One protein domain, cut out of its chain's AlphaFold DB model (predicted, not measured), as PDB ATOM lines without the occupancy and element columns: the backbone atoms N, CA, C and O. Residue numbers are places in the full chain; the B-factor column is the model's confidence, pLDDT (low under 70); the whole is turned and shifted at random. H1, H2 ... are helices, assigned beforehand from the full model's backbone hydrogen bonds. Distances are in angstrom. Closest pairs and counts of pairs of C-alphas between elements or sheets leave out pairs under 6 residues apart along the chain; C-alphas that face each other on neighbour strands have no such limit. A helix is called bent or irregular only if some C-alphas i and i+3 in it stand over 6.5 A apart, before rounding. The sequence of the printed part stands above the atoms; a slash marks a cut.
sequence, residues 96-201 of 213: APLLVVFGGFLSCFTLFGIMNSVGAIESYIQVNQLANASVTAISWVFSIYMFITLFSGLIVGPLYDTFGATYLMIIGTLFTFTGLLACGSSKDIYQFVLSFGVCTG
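AT A GLANCE: This is residues 96 to 201 of the 213 residues of the protein "MFS domain-containing protein" of Pichia kudriavzevii (UniProt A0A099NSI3). The long bent helix H1 meets H2 near one end of an elongated, loose zigzag; H2 runs back, H3 returns from its far end, and short H4 folds back on H3. The printed part has 106 residues, with four named helices, H1 to H4, and no named strand: all helix. It is only just loose, close to compact: radius of gyration of the C-alphas 15.9 A, spans 50 by 30 by 21 A.

IN THESE COORDINATES: H1, residues 96 to 128, assigned as one helix by its hydrogen bonds, is bent: C-alphas 116 and 119 are 6.6 A apart. Its arms are H1a, 96 to 116, 30.3 A, from C-alpha 96 at (-40.098, -18.041, 16.533), and H1b, 119 to 128. H2, residues 135 to 163, spans 41.0 A; H3, 165 to 185, 30.3 A; H4, 190 to 199, ends at (-14.889, -3.115, 12.127).

HOW THE PARTS SIT: H1a and H3 are near each other. H1b and H2, a hairpin, touch through residues 135 to 139 of H2 alone; closest C-alphas, Gln 126 and Val 135, 6.4 A. H2 and H3 are close but not clearly touching, Tyr 160 to Leu 168, 6.7 A between closest C-alphas. H3, with residues 179 to 183 alone, touches H4 in a hairpin; closest C-alphas, Ala 182 and Phe 192, 6.5 A. Every O i to N i+4 pair is within hydrogen-bond range in H1a, H1b and H3, but 22 of 25 in H2 and 2 of 6 in H4, where 1 of 7 O i to N i+3 pairs is.

THE WHOLE: The farthest C-alphas, Ala 96 and Asn 132, are 51.5 A apart. The printed part has no cut and no long link. pLDDT is under 70 at residues 126 to 134, 176 and 178 to 201.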
ATOM      1  N   ALA A  96     -41.538 -18.035  16.269       81.06
ATOM      2  CA  ALA A  96     -40.098 -18.041  16.533       81.06
ATOM      3  C   ALA A  96     -39.322 -19.070  15.680       81.06
ATOM      4  O   ALA A  96     -38.338 -18.670  15.056       81.06
ATOM      5  N   PRO A  97     -39.771 -20.334  15.527       84.38
ATOM      6  CA  PRO A  97     -39.105 -21.287  14.634       84.38
ATOM      7  C   PRO A  97     -39.157 -20.848  13.163       84.38
ATOM      8  O   PRO A  97     -38.176 -20.991  12.436       84.38
ATOM      9  N   LEU A  98     -40.270 -20.239  12.729       86.44
ATOM     10  CA  LEU A  98     -40.403 -19.718  11.366       86.44
ATOM     11  C   LEU A  98     -39.417 -18.575  11.092       86.44
ATOM     12  O   LEU A  98     -38.877 -18.498   9.993       86.44
ATOM     13  N   LEU A  99     -39.149 -17.711  12.075       84.50
ATOM     14  CA  LEU A  99     -38.167 -16.630  11.946       84.50
ATOM     15  C   LEU A  99     -36.735 -17.159  11.819       84.50
ATOM     16  O   LEU A  99     -35.961 -16.607  11.038       84.50
ATOM     17  N   VAL A 100     -36.390 -18.238  12.528       84.50
ATOM     18  CA  VAL A 100     -35.068 -18.881  12.416       84.50
ATOM     19  C   VAL A 100     -34.880 -19.486  11.023       84.50
ATOM     20  O   VAL A 100     -33.877 -19.214  10.364       84.50
ATOM     21  N   VAL A 101     -35.875 -20.233  10.530       87.31
ATOM     22  CA  VAL A 101     -35.844 -20.821   9.179       87.31
ATOM     23  C   VAL A 101     -35.805 -19.731   8.108       87.31
ATOM     24  O   VAL A 101     -35.027 -19.818   7.162       87.31
ATOM     25  N   PHE A 102     -36.597 -18.670   8.272       88.19
ATOM     26  CA  PHE A 102     -36.601 -17.532   7.357       88.19
ATOM     27  C   PHE A 102     -35.259 -16.782   7.354       88.19
ATOM     28  O   PHE A 102     -34.776 -16.403   6.289       88.19
ATOM     29  N   GLY A 103     -34.617 -16.620   8.513       81.56
ATOM     30  CA  GLY A 103     -33.286 -16.020   8.628       81.56
ATOM     31  C   GLY A 103     -32.196 -16.856   7.952       81.56
ATOM     32  O   GLY A 103     -31.370 -16.314   7.214       81.56
ATOM     33  N   GLY A 104     -32.232 -18.179   8.128       84.06
ATOM     34  CA  GLY A 104     -31.348 -19.104   7.413       84.06
ATOM     35  C   GLY A 104     -31.581 -19.068   5.900       84.06
ATOM     36  O   GLY A 104     -30.631 -18.958   5.126       84.06
ATOM     37  N   PHE A 105     -32.845 -19.059   5.471       87.38
ATOM     38  CA  PHE A 105     -33.217 -18.946   4.061       87.38
ATOM     39  C   PHE A 105     -32.712 -17.643   3.431       87.38
ATOM     40  O   PHE A 105     -32.100 -17.682   2.364       87.38
ATOM     41  N   LEU A 106     -32.917 -16.500   4.094       84.56
ATOM     42  CA  LEU A 106     -32.402 -15.211   3.634       84.56
ATOM     43  C   LEU A 106     -30.873 -15.213   3.550       84.56
ATOM     44  O   LEU A 106     -30.324 -14.732   2.562       84.56
ATOM     45  N   SER A 107     -30.192 -15.799   4.535       80.75
ATOM     46  CA  SER A 107     -28.727 -15.889   4.547       80.75
ATOM     47  C   SER A 107     -28.202 -16.705   3.364       80.75
ATOM     48  O   SER A 107     -27.313 -16.250   2.643       80.75
ATOM     49  N   CYS A 108     -28.803 -17.868   3.094       84.88
ATOM     50  CA  CYS A 108     -28.483 -18.679   1.920       84.88
ATOM     51  C   CYS A 108     -28.791 -17.937   0.614       84.88
ATOM     52  O   CYS A 108     -27.953 -17.899  -0.287       84.88
ATOM     53  N   PHE A 109     -29.969 -17.315   0.506       86.62
ATOM     54  CA  PHE A 109     -30.369 -16.558  -0.679       86.62
ATOM     55  C   PHE A 109     -29.388 -15.425  -0.987       86.62
ATOM     56  O   PHE A 109     -28.969 -15.270  -2.132       86.62
ATOM     57  N   THR A 110     -28.977 -14.662   0.025       82.38
ATOM     58  CA  THR A 110     -28.005 -13.579  -0.134       82.38
ATOM     59  C   THR A 110     -26.630 -14.117  -0.527       82.38
ATOM     60  O   THR A 110     -26.035 -13.599  -1.470       82.38
ATOM     61  N   LEU A 111     -26.143 -15.182   0.119       79.12
ATOM     62  CA  LEU A 111     -24.837 -15.768  -0.192       79.12
ATOM     63  C   LEU A 111     -24.773 -16.287  -1.636       79.12
ATOM     64  O   LEU A 111     -23.898 -15.887  -2.406       79.12
ATOM     65  N   PHE A 112     -25.729 -17.131  -2.033       83.12
ATOM     66  CA  PHE A 112     -25.769 -17.690  -3.384       83.12
ATOM     67  C   PHE A 112     -26.146 -16.637  -4.435       83.12
ATOM     68  O   PHE A 112     -25.603 -16.644  -5.539       83.12
ATOM     69  N   GLY A 113     -27.045 -15.704  -4.118       85.12
ATOM     70  CA  GLY A 113     -27.475 -14.648  -5.034       85.12
ATOM     71  C   GLY A 113     -26.349 -13.675  -5.386       85.12
ATOM     72  O   GLY A 113     -26.148 -13.360  -6.563       85.12
ATOM     73  N   ILE A 114     -25.569 -13.249  -4.387       77.19
ATOM     74  CA  ILE A 114     -24.409 -12.378  -4.603       77.19
ATOM     75  C   ILE A 114     -23.331 -13.136  -5.377       77.19
ATOM     76  O   ILE A 114     -22.884 -12.640  -6.407       77.19
ATOM     77  N   MET A 115     -22.970 -14.356  -4.961       80.94
ATOM     78  CA  MET A 115     -21.949 -15.166  -5.644       80.94
ATOM     79  C   MET A 115     -22.239 -15.354  -7.139       80.94
ATOM     80  O   MET A 115     -21.337 -15.214  -7.962       80.94
ATOM     81  N   ASN A 116     -23.501 -15.586  -7.508       85.31
ATOM     82  CA  ASN A 116     -23.897 -15.720  -8.912       85.31
ATOM     83  C   ASN A 116     -23.850 -14.392  -9.688       85.31
ATOM     84  O   ASN A 116     -23.531 -14.374 -10.876       85.31
ATOM     85  N   SER A 117     -24.157 -13.271  -9.033       83.00
ATOM     86  CA  SER A 117     -24.206 -11.949  -9.681       83.00
ATOM     87  C   SER A 117     -22.824 -11.320  -9.849       83.00
ATOM     88  O   SER A 117     -22.604 -10.498 -10.735       83.00
ATOM     89  N   VAL A 118     -21.877 -11.713  -9.007       77.75
ATOM     90  CA  VAL A 118     -20.548 -11.121  -8.924       77.75
ATOM     91  C   VAL A 118     -19.745 -11.248 -10.229       77.75
ATOM     92  O   VAL A 118     -19.109 -10.277 -10.632       77.75
ATOM     93  N   GLY A 119     -19.834 -12.371 -10.951       79.38
ATOM     94  CA  GLY A 119     -19.165 -12.513 -12.256       79.38
ATOM     95  C   GLY A 119     -19.740 -11.583 -13.336       79.38
ATOM     96  O   GLY A 119     -19.009 -11.041 -14.165       79.38
ATOM     97  N   ALA A 120     -21.053 -11.332 -13.297       81.50
ATOM     98  CA  ALA A 120     -21.691 -10.363 -14.186       81.50
ATOM     99  C   ALA A 120     -21.305  -8.919 -13.821       81.50
ATOM    100  O   ALA A 120     -21.100  -8.095 -14.711       81.50
ATOM    101  N   ILE A 121     -21.159  -8.626 -12.525       77.69
ATOM    102  CA  ILE A 121     -20.704  -7.324 -12.024       77.69
ATOM    103  C   ILE A 121     -19.250  -7.063 -12.433       77.69
ATOM    104  O   ILE A 121     -18.954  -5.965 -12.900       77.69
ATOM    105  N   GLU A 122     -18.361  -8.056 -12.328       76.12
ATOM    106  CA  GLU A 122     -16.966  -7.938 -12.775       76.12
ATOM    107  C   GLU A 122     -16.901  -7.518 -14.251       76.12
ATOM    108  O   GLU A 122     -16.273  -6.514 -14.587       76.12
ATOM    109  N   SER A 123     -17.634  -8.223 -15.117       79.06
ATOM    110  CA  SER A 123     -17.714  -7.916 -16.550       79.06
ATOM    111  C   SER A 123     -18.344  -6.543 -16.829       79.06
ATOM    112  O   SER A 123     -17.846  -5.767 -17.645       79.06
ATOM    113  N   TYR A 124     -19.403  -6.175 -16.103       76.94
ATOM    114  CA  TYR A 124     -20.045  -4.868 -16.256       76.94
ATOM    115  C   TYR A 124     -19.116  -3.705 -15.865       76.94
ATOM    116  O   TYR A 124     -19.068  -2.684 -16.557       76.94
ATOM    117  N   ILE A 125     -18.343  -3.857 -14.786       71.56
ATOM    118  CA  ILE A 125     -17.369  -2.855 -14.329       71.56
ATOM    119  C   ILE A 125     -16.215  -2.722 -15.329       71.56
ATOM    120  O   ILE A 125     -15.818  -1.594 -15.637       71.56
ATOM    121  N   GLN A 126     -15.734  -3.846 -15.879       67.56
ATOM    122  CA  GLN A 126     -14.708  -3.872 -16.930       67.56
ATOM    123  C   GLN A 126     -15.132  -3.074 -18.174       67.56
ATOM    124  O   GLN A 126     -14.300  -2.412 -18.788       67.56
ATOM    125  N   VAL A 127     -16.418  -3.107 -18.538       68.12
ATOM    126  CA  VAL A 127     -16.922  -2.481 -19.773       68.12
ATOM    127  C   VAL A 127     -17.382  -1.027 -19.576       68.12
ATOM    128  O   VAL A 127     -17.204  -0.217 -20.483       68.12
ATOM    129  N   ASN A 128     -17.976  -0.671 -18.428       63.69
ATOM    130  CA  ASN A 128     -18.717   0.593 -18.283       63.69
ATOM    131  C   ASN A 128     -18.038   1.668 -17.409       63.69
ATOM    132  O   ASN A 128     -18.110   2.847 -17.739       63.69
ATOM    133  N   GLN A 129     -17.404   1.298 -16.290       53.38
ATOM    134  CA  GLN A 129     -16.818   2.272 -15.347       53.38
ATOM    135  C   GLN A 129     -15.298   2.409 -15.511       53.38
ATOM    136  O   GLN A 129     -14.756   3.494 -15.317       53.38
ATOM    137  N   LEU A 130     -14.611   1.339 -15.926       53.62
ATOM    138  CA  LEU A 130     -13.150   1.246 -15.931       53.62
ATOM    139  C   LEU A 130     -12.572   0.911 -17.321       53.62
ATOM    140  O   LEU A 130     -11.558   0.233 -17.419       53.62
ATOM    141  N   ALA A 131     -13.139   1.443 -18.409       54.66
ATOM    142  CA  ALA A 131     -12.586   1.240 -19.760       54.66
ATOM    143  C   ALA A 131     -11.110   1.697 -19.912       54.66
ATOM    144  O   ALA A 131     -10.439   1.310 -20.866       54.66
ATOM    145  N   ASN A 132     -10.601   2.513 -18.975       54.94
ATOM    146  CA  ASN A 132      -9.206   2.975 -18.898       54.94
ATOM    147  C   ASN A 132      -8.343   2.271 -17.832       54.94
ATOM    148  O   ASN A 132      -7.138   2.507 -17.780       54.94
ATOM    149  N   ALA A 133      -8.919   1.439 -16.962       59.22
ATOM    150  CA  ALA A 133      -8.149   0.689 -15.973       59.22
ATOM    151  C   ALA A 133      -7.888  -0.728 -16.481       59.22
ATOM    152  O   ALA A 133      -8.702  -1.310 -17.195       59.22
ATOM    153  N   SER A 134      -6.736  -1.300 -16.125       67.75
ATOM    154  CA  SER A 134      -6.396  -2.627 -16.629       67.75
ATOM    155  C   SER A 134      -7.337  -3.680 -16.042       67.75
ATOM    156  O   SER A 134      -7.584  -3.720 -14.839       67.75
ATOM    157  N   VAL A 135      -7.835  -4.571 -16.899       73.00
ATOM    158  CA  VAL A 135      -8.632  -5.746 -16.506       73.00
ATOM    159  C   VAL A 135      -7.908  -6.553 -15.422       73.00
ATOM    160  O   VAL A 135      -8.511  -6.975 -14.441       73.00
ATOM    161  N   THR A 136      -6.582  -6.662 -15.543       79.31
ATOM    162  CA  THR A 136      -5.709  -7.279 -14.542       79.31
ATOM    163  C   THR A 136      -5.890  -6.657 -13.161       79.31
ATOM    164  O   THR A 136      -5.906  -7.395 -12.180       79.31
ATOM    165  N   ALA A 137      -6.050  -5.329 -13.081       75.75
ATOM    166  CA  ALA A 137      -6.204  -4.617 -11.821       75.75
ATOM    167  C   ALA A 137      -7.478  -5.025 -11.060       75.75
ATOM    168  O   ALA A 137      -7.473  -5.188  -9.845       75.75
ATOM    169  N   ILE A 138      -8.571  -5.220 -11.792       76.06
ATOM    170  CA  ILE A 138      -9.865  -5.599 -11.220       76.06
ATOM    171  C   ILE A 138      -9.830  -7.061 -10.764       76.06
ATOM    172  O   ILE A 138     -10.229  -7.373  -9.641       76.06
ATOM    173  N   SER A 139      -9.288  -7.955 -11.594       82.12
ATOM    174  CA  SER A 139      -9.296  -9.388 -11.301       82.12
ATOM    175  C   SER A 139      -8.388  -9.775 -10.122       82.12
ATOM    176  O   SER A 139      -8.730 -10.705  -9.390       82.12
ATOM    177  N   TRP A 140      -7.273  -9.071  -9.860       82.81
ATOM    178  CA  TRP A 140      -6.461  -9.361  -8.662       82.81
ATOM    179  C   TRP A 140      -7.162  -8.939  -7.368       82.81
ATOM    180  O   TRP A 140      -7.117  -9.682  -6.389       82.81
ATOM    181  N   VAL A 141      -7.862  -7.797  -7.358       78.44
ATOM    182  CA  VAL A 141      -8.672  -7.376  -6.202       78.44
ATOM    183  C   VAL A 141      -9.775  -8.389  -5.951       78.44
ATOM    184  O   VAL A 141      -9.987  -8.821  -4.819       78.44
ATOM    185  N   PHE A 142     -10.455  -8.795  -7.018       77.31
ATOM    186  CA  PHE A 142     -11.535  -9.756  -6.936       77.31
ATOM    187  C   PHE A 142     -11.058 -11.130  -6.428       77.31
ATOM    188  O   PHE A 142     -11.715 -11.757  -5.594       77.31
ATOM    189  N   SER A 143      -9.853 -11.543  -6.827       83.94
ATOM    190  CA  SER A 143      -9.188 -12.744  -6.307       83.94
ATOM    191  C   SER A 143      -8.893 -12.642  -4.807       83.94
ATOM    192  O   SER A 143      -9.140 -13.594  -4.071       83.94
ATOM    193  N   ILE A 144      -8.412 -11.488  -4.327       81.94
ATOM    194  CA  ILE A 144      -8.163 -11.256  -2.893       81.94
ATOM    195  C   ILE A 144      -9.475 -11.242  -2.102       81.94
ATOM    196  O   ILE A 144      -9.547 -11.831  -1.028       81.94
ATOM    197  N   TYR A 145     -10.526 -10.620  -2.637       76.50
ATOM    198  CA  TYR A 145     -11.859 -10.632  -2.036       76.50
ATOM    199  C   TYR A 145     -12.389 -12.062  -1.858       76.50
ATOM    200  O   TYR A 145     -12.810 -12.440  -0.760       76.50
ATOM    201  N   MET A 146     -12.317 -12.878  -2.912       79.56
ATOM    202  CA  MET A 146     -12.726 -14.281  -2.860       79.56
ATOM    203  C   MET A 146     -11.862 -15.085  -1.887       79.56
ATOM    204  O   MET A 146     -12.395 -15.843  -1.080       79.56
ATOM    205  N   PHE A 147     -10.544 -14.873  -1.891       83.25
ATOM    206  CA  PHE A 147      -9.632 -15.524  -0.954       83.25
ATOM    207  C   PHE A 147      -9.986 -15.218   0.506       83.25
ATOM    208  O   PHE A 147     -10.111 -16.141   1.305       83.25
ATOM    209  N   ILE A 148     -10.206 -13.947   0.854       79.44
ATOM    210  CA  ILE A 148     -10.568 -13.539   2.220       79.44
ATOM    211  C   ILE A 148     -11.937 -14.100   2.613       79.44
ATOM    212  O   ILE A 148     -12.106 -14.530   3.749       79.44
ATOM    213  N   THR A 149     -12.895 -14.135   1.684       78.19
ATOM    214  CA  THR A 149     -14.237 -14.690   1.927       78.19
ATOM    215  C   THR A 149     -14.182 -16.188   2.234       78.19
ATOM    216  O   THR A 149     -14.868 -16.671   3.129       78.19
ATOM    217  N   LEU A 150     -13.336 -16.934   1.522       80.50
ATOM    218  CA  LEU A 150     -13.125 -18.357   1.785       80.50
ATOM    219  C   LEU A 150     -12.324 -18.579   3.076       80.50
ATOM    220  O   LEU A 150     -12.638 -19.472   3.861       80.50
ATOM    221  N   PHE A 151     -11.313 -17.744   3.322       83.50
ATOM    222  CA  PHE A 151     -10.463 -17.825   4.505       83.50
ATOM    223  C   PHE A 151     -11.218 -17.492   5.798       83.50
ATOM    224  O   PHE A 151     -11.034 -18.167   6.810       83.50
ATOM    225  N   SER A 152     -12.110 -16.501   5.778       77.69
ATOM    226  CA  SER A 152     -12.968 -16.197   6.926       77.69
ATOM    227  C   SER A 152     -13.923 -17.352   7.226       77.69
ATOM    228  O   SER A 152     -14.111 -17.675   8.395       77.69
ATOM    229  N   GLY A 153     -14.440 -18.042   6.203       78.25
ATOM    230  CA  GLY A 153     -15.223 -19.269   6.375       78.25
ATOM    231  C   GLY A 153     -14.466 -20.368   7.132       78.25
ATOM    232  O   GLY A 153     -15.052 -21.043   7.974       78.25
ATOM    233  N   LEU A 154     -13.153 -20.497   6.900       83.69
ATOM    234  CA  LEU A 154     -12.298 -21.454   7.613       83.69
ATOM    235  C   LEU A 154     -12.165 -21.116   9.108       83.69
ATOM    236  O   LEU A 154     -12.187 -22.009   9.948       83.69
ATOM    237  N   ILE A 155     -12.033 -19.830   9.443       82.75
ATOM    238  CA  ILE A 155     -11.894 -19.360  10.831       82.75
ATOM    239  C   ILE A 155     -13.229 -19.433  11.575       82.75
ATOM    240  O   ILE A 155     -13.258 -19.745  12.762       82.75
ATOM    241  N   VAL A 156     -14.335 -19.149  10.885       79.62
ATOM    242  CA  VAL A 156     -15.682 -19.129  11.470       79.62
ATOM    243  C   VAL A 156     -16.090 -20.495  12.021       79.62
ATOM    244  O   VAL A 156     -16.797 -20.516  13.021       79.62
ATOM    245  N   GLY A 157     -15.610 -21.607  11.449       80.75
ATOM    246  CA  GLY A 157     -15.899 -22.962  11.940       80.75
ATOM    247  C   GLY A 157     -15.536 -23.157  13.422       80.75
ATOM    248  O   GLY A 157     -16.438 -23.250  14.247       80.75
ATOM    249  N   PRO A 158     -14.244 -23.110  13.802       81.50
ATOM    250  CA  PRO A 158     -13.832 -23.225  15.209       81.50
ATOM    251  C   PRO A 158     -14.403 -22.128  16.121       81.50
ATOM    252  O   PRO A 158     -14.614 -22.324  17.320       81.50
ATOM    253  N   LEU A 159     -14.643 -20.940  15.557       77.12
ATOM    254  CA  LEU A 159     -15.221 -19.816  16.285       77.12
ATOM    255  C   LEU A 159     -16.689 -20.088  16.668       77.12
ATOM    256  O   LEU A 159     -17.115 -19.704  17.758       77.12
ATOM    257  N   TYR A 160     -17.442 -20.773  15.801       75.81
ATOM    258  CA  TYR A 160     -18.832 -21.173  16.034       75.81
ATOM    259  C   TYR A 160     -18.950 -22.135  17.222       75.81
ATOM    260  O   TYR A 160     -19.837 -21.962  18.060       75.81
ATOM    261  N   ASP A 161     -17.994 -23.057  17.347       79.44
ATOM    262  CA  ASP A 161     -17.959 -24.052  18.423       79.44
ATOM    263  C   ASP A 161     -17.597 -23.441  19.789       79.44
ATOM    264  O   ASP A 161     -18.029 -23.934  20.829       79.44
ATOM    265  N   THR A 162     -16.834 -22.338  19.811       82.00
ATOM    266  CA  THR A 162     -16.320 -21.741  21.062       82.00
ATOM    267  C   THR A 162     -17.209 -20.623  21.619       82.00
ATOM    268  O   THR A 162     -17.394 -20.519  22.830       82.00
ATOM    269  N   PHE A 163     -17.751 -19.753  20.760       71.69
ATOM    270  CA  PHE A 163     -18.462 -18.536  21.189       71.69
ATOM    271  C   PHE A 163     -19.991 -18.673  21.178       71.69
ATOM    272  O   PHE A 163     -20.696 -17.765  21.624       71.69
ATOM    273  N   GLY A 164     -20.509 -19.805  20.695       70.94
ATOM    274  CA  GLY A 164     -21.938 -20.063  20.559       70.94
ATOM    275  C   GLY A 164     -22.570 -19.358  19.351       70.94
ATOM    276  O   GLY A 164     -22.178 -18.262  18.940       70.94
ATOM    277  N   ALA A 165     -23.606 -19.984  18.788       71.06
ATOM    278  CA  ALA A 165     -24.225 -19.580  17.524       71.06
ATOM    279  C   ALA A 165     -24.758 -18.132  17.511       71.06
ATOM    280  O   ALA A 165     -24.728 -17.459  16.481       71.06
ATOM    281  N   THR A 166     -25.246 -17.622  18.645       75.81
ATOM    282  CA  THR A 166     -25.969 -16.342  18.705       75.81
ATOM    283  C   THR A 166     -25.080 -15.128  18.423       75.81
ATOM    284  O   THR A 166     -25.490 -14.230  17.686       75.81
ATOM    285  N   TYR A 167     -23.857 -15.087  18.960       71.69
ATOM    286  CA  TYR A 167     -22.952 -13.945  18.769       71.69
ATOM    287  C   TYR A 167     -22.419 -13.874  17.337       71.69
ATOM    288  O   TYR A 167     -22.365 -12.790  16.747       71.69
ATOM    289  N   LEU A 168     -22.107 -15.029  16.742       75.50
ATOM    290  CA  LEU A 168     -21.673 -15.104  15.350       75.50
ATOM    291  C   LEU A 168     -22.768 -14.651  14.381       75.50
ATOM    292  O   LEU A 168     -22.472 -13.948  13.417       75.50
ATOM    293  N   MET A 169     -24.030 -14.983  14.657       75.00
ATOM    294  CA  MET A 169     -25.160 -14.560  13.824       75.00
ATOM    295  C   MET A 169     -25.339 -13.034  13.818       75.00
ATOM    296  O   MET A 169     -25.580 -12.449  12.759       75.00
ATOM    297  N   ILE A 170     -25.173 -12.364  14.965       76.81
ATOM    298  CA  ILE A 170     -25.271 -10.896  15.054       76.81
ATOM    299  C   ILE A 170     -24.133 -10.230  14.270       76.81
ATOM    300  O   ILE A 170     -24.383  -9.354  13.438       76.81
ATOM    301  N   ILE A 171     -22.892 -10.672  14.488       77.19
ATOM    302  CA  ILE A 171     -21.711 -10.114  13.812       77.19
ATOM    303  C   ILE A 171     -21.791 -10.365  12.300       77.19
ATOM    304  O   ILE A 171     -21.567  -9.446  11.510       77.19
ATOM    305  N   GLY A 172     -22.185 -11.574  11.888       71.56
ATOM    306  CA  GLY A 172     -22.352 -11.945  10.484       71.56
ATOM    307  C   GLY A 172     -23.442 -11.139   9.780       71.56
ATOM    308  O   GLY A 172     -23.251 -10.714   8.640       71.56
ATOM    309  N   THR A 173     -24.555 -10.852  10.461       72.19
ATOM    310  CA  THR A 173     -25.649 -10.046   9.898       72.19
ATOM    311  C   THR A 173     -25.221  -8.593   9.696       72.19
ATOM    312  O   THR A 173     -25.462  -8.031   8.630       72.19
ATOM    313  N   LEU A 174     -24.532  -7.994  10.673       75.44
ATOM    314  CA  LEU A 174     -23.991  -6.636  10.544       75.44
ATOM    315  C   LEU A 174     -22.957  -6.553   9.420       75.44
ATOM    316  O   LEU A 174     -23.033  -5.657   8.585       75.44
ATOM    317  N   PHE A 175     -22.038  -7.519   9.353       72.56
ATOM    318  CA  PHE A 175     -21.016  -7.565   8.313       72.56
ATOM    319  C   PHE A 175     -21.627  -7.723   6.916       72.56
ATOM    320  O   PHE A 175     -21.271  -6.989   5.996       72.56
ATOM    321  N   THR A 176     -22.606  -8.619   6.771       69.06
ATOM    322  CA  THR A 176     -23.323  -8.841   5.507       69.06
ATOM    323  C   THR A 176     -24.124  -7.604   5.100       69.06
ATOM    324  O   THR A 176     -24.099  -7.206   3.938       69.06
ATOM    325  N   PHE A 177     -24.789  -6.943   6.049       73.31
ATOM    326  CA  PHE A 177     -25.557  -5.725   5.797       73.31
ATOM    327  C   PHE A 177     -24.657  -4.554   5.385       73.31
ATOM    328  O   PHE A 177     -24.932  -3.879   4.393       73.31
ATOM    329  N   THR A 178     -23.537  -4.340   6.085       66.38
ATOM    330  CA  THR A 178     -22.540  -3.329   5.709       66.38
ATOM    331  C   THR A 178     -21.897  -3.648   4.360       66.38
ATOM    332  O   THR A 178     -21.730  -2.742   3.548       66.38
ATOM    333  N   GLY A 179     -21.588  -4.918   4.082       65.38
ATOM    334  CA  GLY A 179     -21.051  -5.360   2.794       65.38
ATOM    335  C   GLY A 179     -22.021  -5.115   1.637       65.38
ATOM    336  O   GLY A 179     -21.622  -4.611   0.587       65.38
ATOM    337  N   LEU A 180     -23.312  -5.379   1.848       67.50
ATOM    338  CA  LEU A 180     -24.354  -5.144   0.849       67.50
ATOM    339  C   LEU A 180     -24.601  -3.646   0.610       67.50
ATOM    340  O   LEU A 180     -24.729  -3.220  -0.537       67.50
ATOM    341  N   LEU A 181     -24.608  -2.831   1.668       66.75
ATOM    342  CA  LEU A 181     -24.717  -1.372   1.552       66.75
ATOM    343  C   LEU A 181     -23.500  -0.752   0.853       66.75
ATOM    344  O   LEU A 181     -23.659   0.124   0.002       66.75
ATOM    345  N   ALA A 182     -22.293  -1.232   1.164       62.53
ATOM    346  CA  ALA A 182     -21.071  -0.816   0.484       62.53
ATOM    347  C   ALA A 182     -21.100  -1.200  -1.005       62.53
ATOM    348  O   ALA A 182     -20.710  -0.399  -1.853       62.53
ATOM    349  N   CYS A 183     -21.627  -2.384  -1.333       61.59
ATOM    350  CA  CYS A 183     -21.833  -2.816  -2.714       61.59
ATOM    351  C   CYS A 183     -22.833  -1.917  -3.461       61.59
ATOM    352  O   CYS A 183     -22.609  -1.587  -4.622       61.59
ATOM    353  N   GLY A 184     -23.921  -1.496  -2.807       59.41
ATOM    354  CA  GLY A 184     -24.955  -0.657  -3.423       59.41
ATOM    355  C   GLY A 184     -24.553   0.807  -3.639       59.41
ATOM    356  O   GLY A 184     -25.071   1.453  -4.547       59.41
ATOM    357  N   SER A 185     -23.631   1.341  -2.831       55.81
ATOM    358  CA  SER A 185     -23.228   2.756  -2.890       55.81
ATOM    359  C   SER A 185     -21.960   3.020  -3.712       55.81
ATOM    360  O   SER A 185     -21.582   4.184  -3.879       55.81
ATOM    361  N   SER A 186     -21.276   1.986  -4.201       51.06
ATOM    362  CA  SER A 186     -19.934   2.151  -4.757       51.06
ATOM    363  C   SER A 186     -19.911   2.334  -6.278       51.06
ATOM    364  O   SER A 186     -20.479   1.549  -7.034       51.06
ATOM    365  N   LYS A 187     -19.184   3.368  -6.720       51.66
ATOM    366  CA  LYS A 187     -18.672   3.515  -8.091       51.66
ATOM    367  C   LYS A 187     -17.178   3.151  -8.202       51.66
ATOM    368  O   LYS A 187     -16.671   3.165  -9.311       51.66
ATOM    369  N   ASP A 188     -16.507   2.785  -7.096       52.06
ATOM    370  CA  ASP A 188     -15.085   2.395  -7.048       52.06
ATOM    371  C   ASP A 188     -14.723   1.479  -5.851       52.06
ATOM    372  O   ASP A 188     -15.081   1.715  -4.695       52.06
ATOM    373  N   ILE A 189     -13.892   0.468  -6.117       52.62
ATOM    374  CA  ILE A 189     -13.440  -0.614  -5.212       52.62
ATOM    375  C   ILE A 189     -12.794  -0.151  -3.879       52.62
ATOM    376  O   ILE A 189     -12.738  -0.908  -2.911       52.62
ATOM    377  N   TYR A 190     -12.347   1.102  -3.777       51.84
ATOM    378  CA  TYR A 190     -11.568   1.619  -2.642       51.84
ATOM    379  C   TYR A 190     -12.363   1.828  -1.340       51.84
ATOM    380  O   TYR A 190     -11.800   1.705  -0.253       51.84
ATOM    381  N   GLN A 191     -13.674   2.081  -1.409       53.06
ATOM    382  CA  GLN A 191     -14.520   2.202  -0.206       53.06
ATOM    383  C   GLN A 191     -14.780   0.849   0.483       53.06
ATOM    384  O   GLN A 191     -15.189   0.817   1.642       53.06
ATOM    385  N   PHE A 192     -14.478  -0.259  -0.201       48.91
ATOM    386  CA  PHE A 192     -14.662  -1.629   0.281       48.91
ATOM    387  C   PHE A 192     -13.552  -2.078   1.253       48.91
ATOM    388  O   PHE A 192     -13.807  -2.811   2.203       48.91
ATOM    389  N   VAL A 193     -12.322  -1.583   1.071       54.56
ATOM    390  CA  VAL A 193     -11.188  -1.835   1.986       54.56
ATOM    391  C   VAL A 193     -11.255  -0.932   3.230       54.56
ATOM    392  O   VAL A 193     -10.791  -1.314   4.304       54.56
ATOM    393  N   LEU A 194     -11.882   0.247   3.123       52.25
ATOM    394  CA  LEU A 194     -11.942   1.232   4.209       52.25
ATOM    395  C   LEU A 194     -12.875   0.812   5.366       52.25
ATOM    396  O   LEU A 194     -12.582   1.116   6.519       52.25
ATOM    397  N   SER A 195     -13.972   0.089   5.105       53.12
ATOM    398  CA  SER A 195     -14.884  -0.397   6.160       53.12
ATOM    399  C   SER A 195     -14.376  -1.665   6.863       53.12
ATOM    400  O   SER A 195     -14.623  -1.855   8.057       53.12
ATOM    401  N   PHE A 196     -13.586  -2.486   6.164       51.41
ATOM    402  CA  PHE A 196     -12.900  -3.657   6.720       51.41
ATOM    403  C   PHE A 196     -11.884  -3.276   7.819       51.41
ATOM    404  O   PHE A 196     -11.754  -3.981   8.821       51.41
ATOM    405  N   GLY A 197     -11.224  -2.116   7.683       51.62
ATOM    406  CA  GLY A 197     -10.278  -1.575   8.670       51.62
ATOM    407  C   GLY A 197     -10.906  -0.957   9.929       51.62
ATOM    408  O   GLY A 197     -10.212  -0.800  10.926       51.62
ATOM    409  N   VAL A 198     -12.202  -0.621   9.923       53.34
ATOM    410  CA  VAL A 198     -12.868  -0.001  11.089       53.34
ATOM    411  C   VAL A 198     -13.586  -1.040  11.959       53.34
ATOM    412  O   VAL A 198     -13.577  -0.929  13.182       53.34
ATOM    413  N   CYS A 199     -14.149  -2.097  11.367       49.56
ATOM    414  CA  CYS A 199     -14.889  -3.115  12.127       49.56
ATOM    415  C   CYS A 199     -13.981  -4.149  12.825       49.56
ATOM    416  O   CYS A 199     -14.343  -4.680  13.873       49.56
ATOM    417  N   THR A 200     -12.770  -4.391  12.310       51.94
ATOM    418  CA  THR A 200     -11.771  -5.259  12.967       51.94
ATOM    419  C   THR A 200     -11.092  -4.605  14.182       51.94
ATOM    420  O   THR A 200     -10.417  -5.292  14.940       51.94
ATOM    421  N   GLY A 201     -11.312  -3.305  14.424       50.97
ATOM    422  CA  GLY A 201     -10.772  -2.576  15.578       50.97
ATOM    423  C   GLY A 201     -11.618  -2.627  16.859       50.97
ATOM    424  O   GLY A 201     -11.106  -2.293  17.922       50.97
TER     425      GLY A 201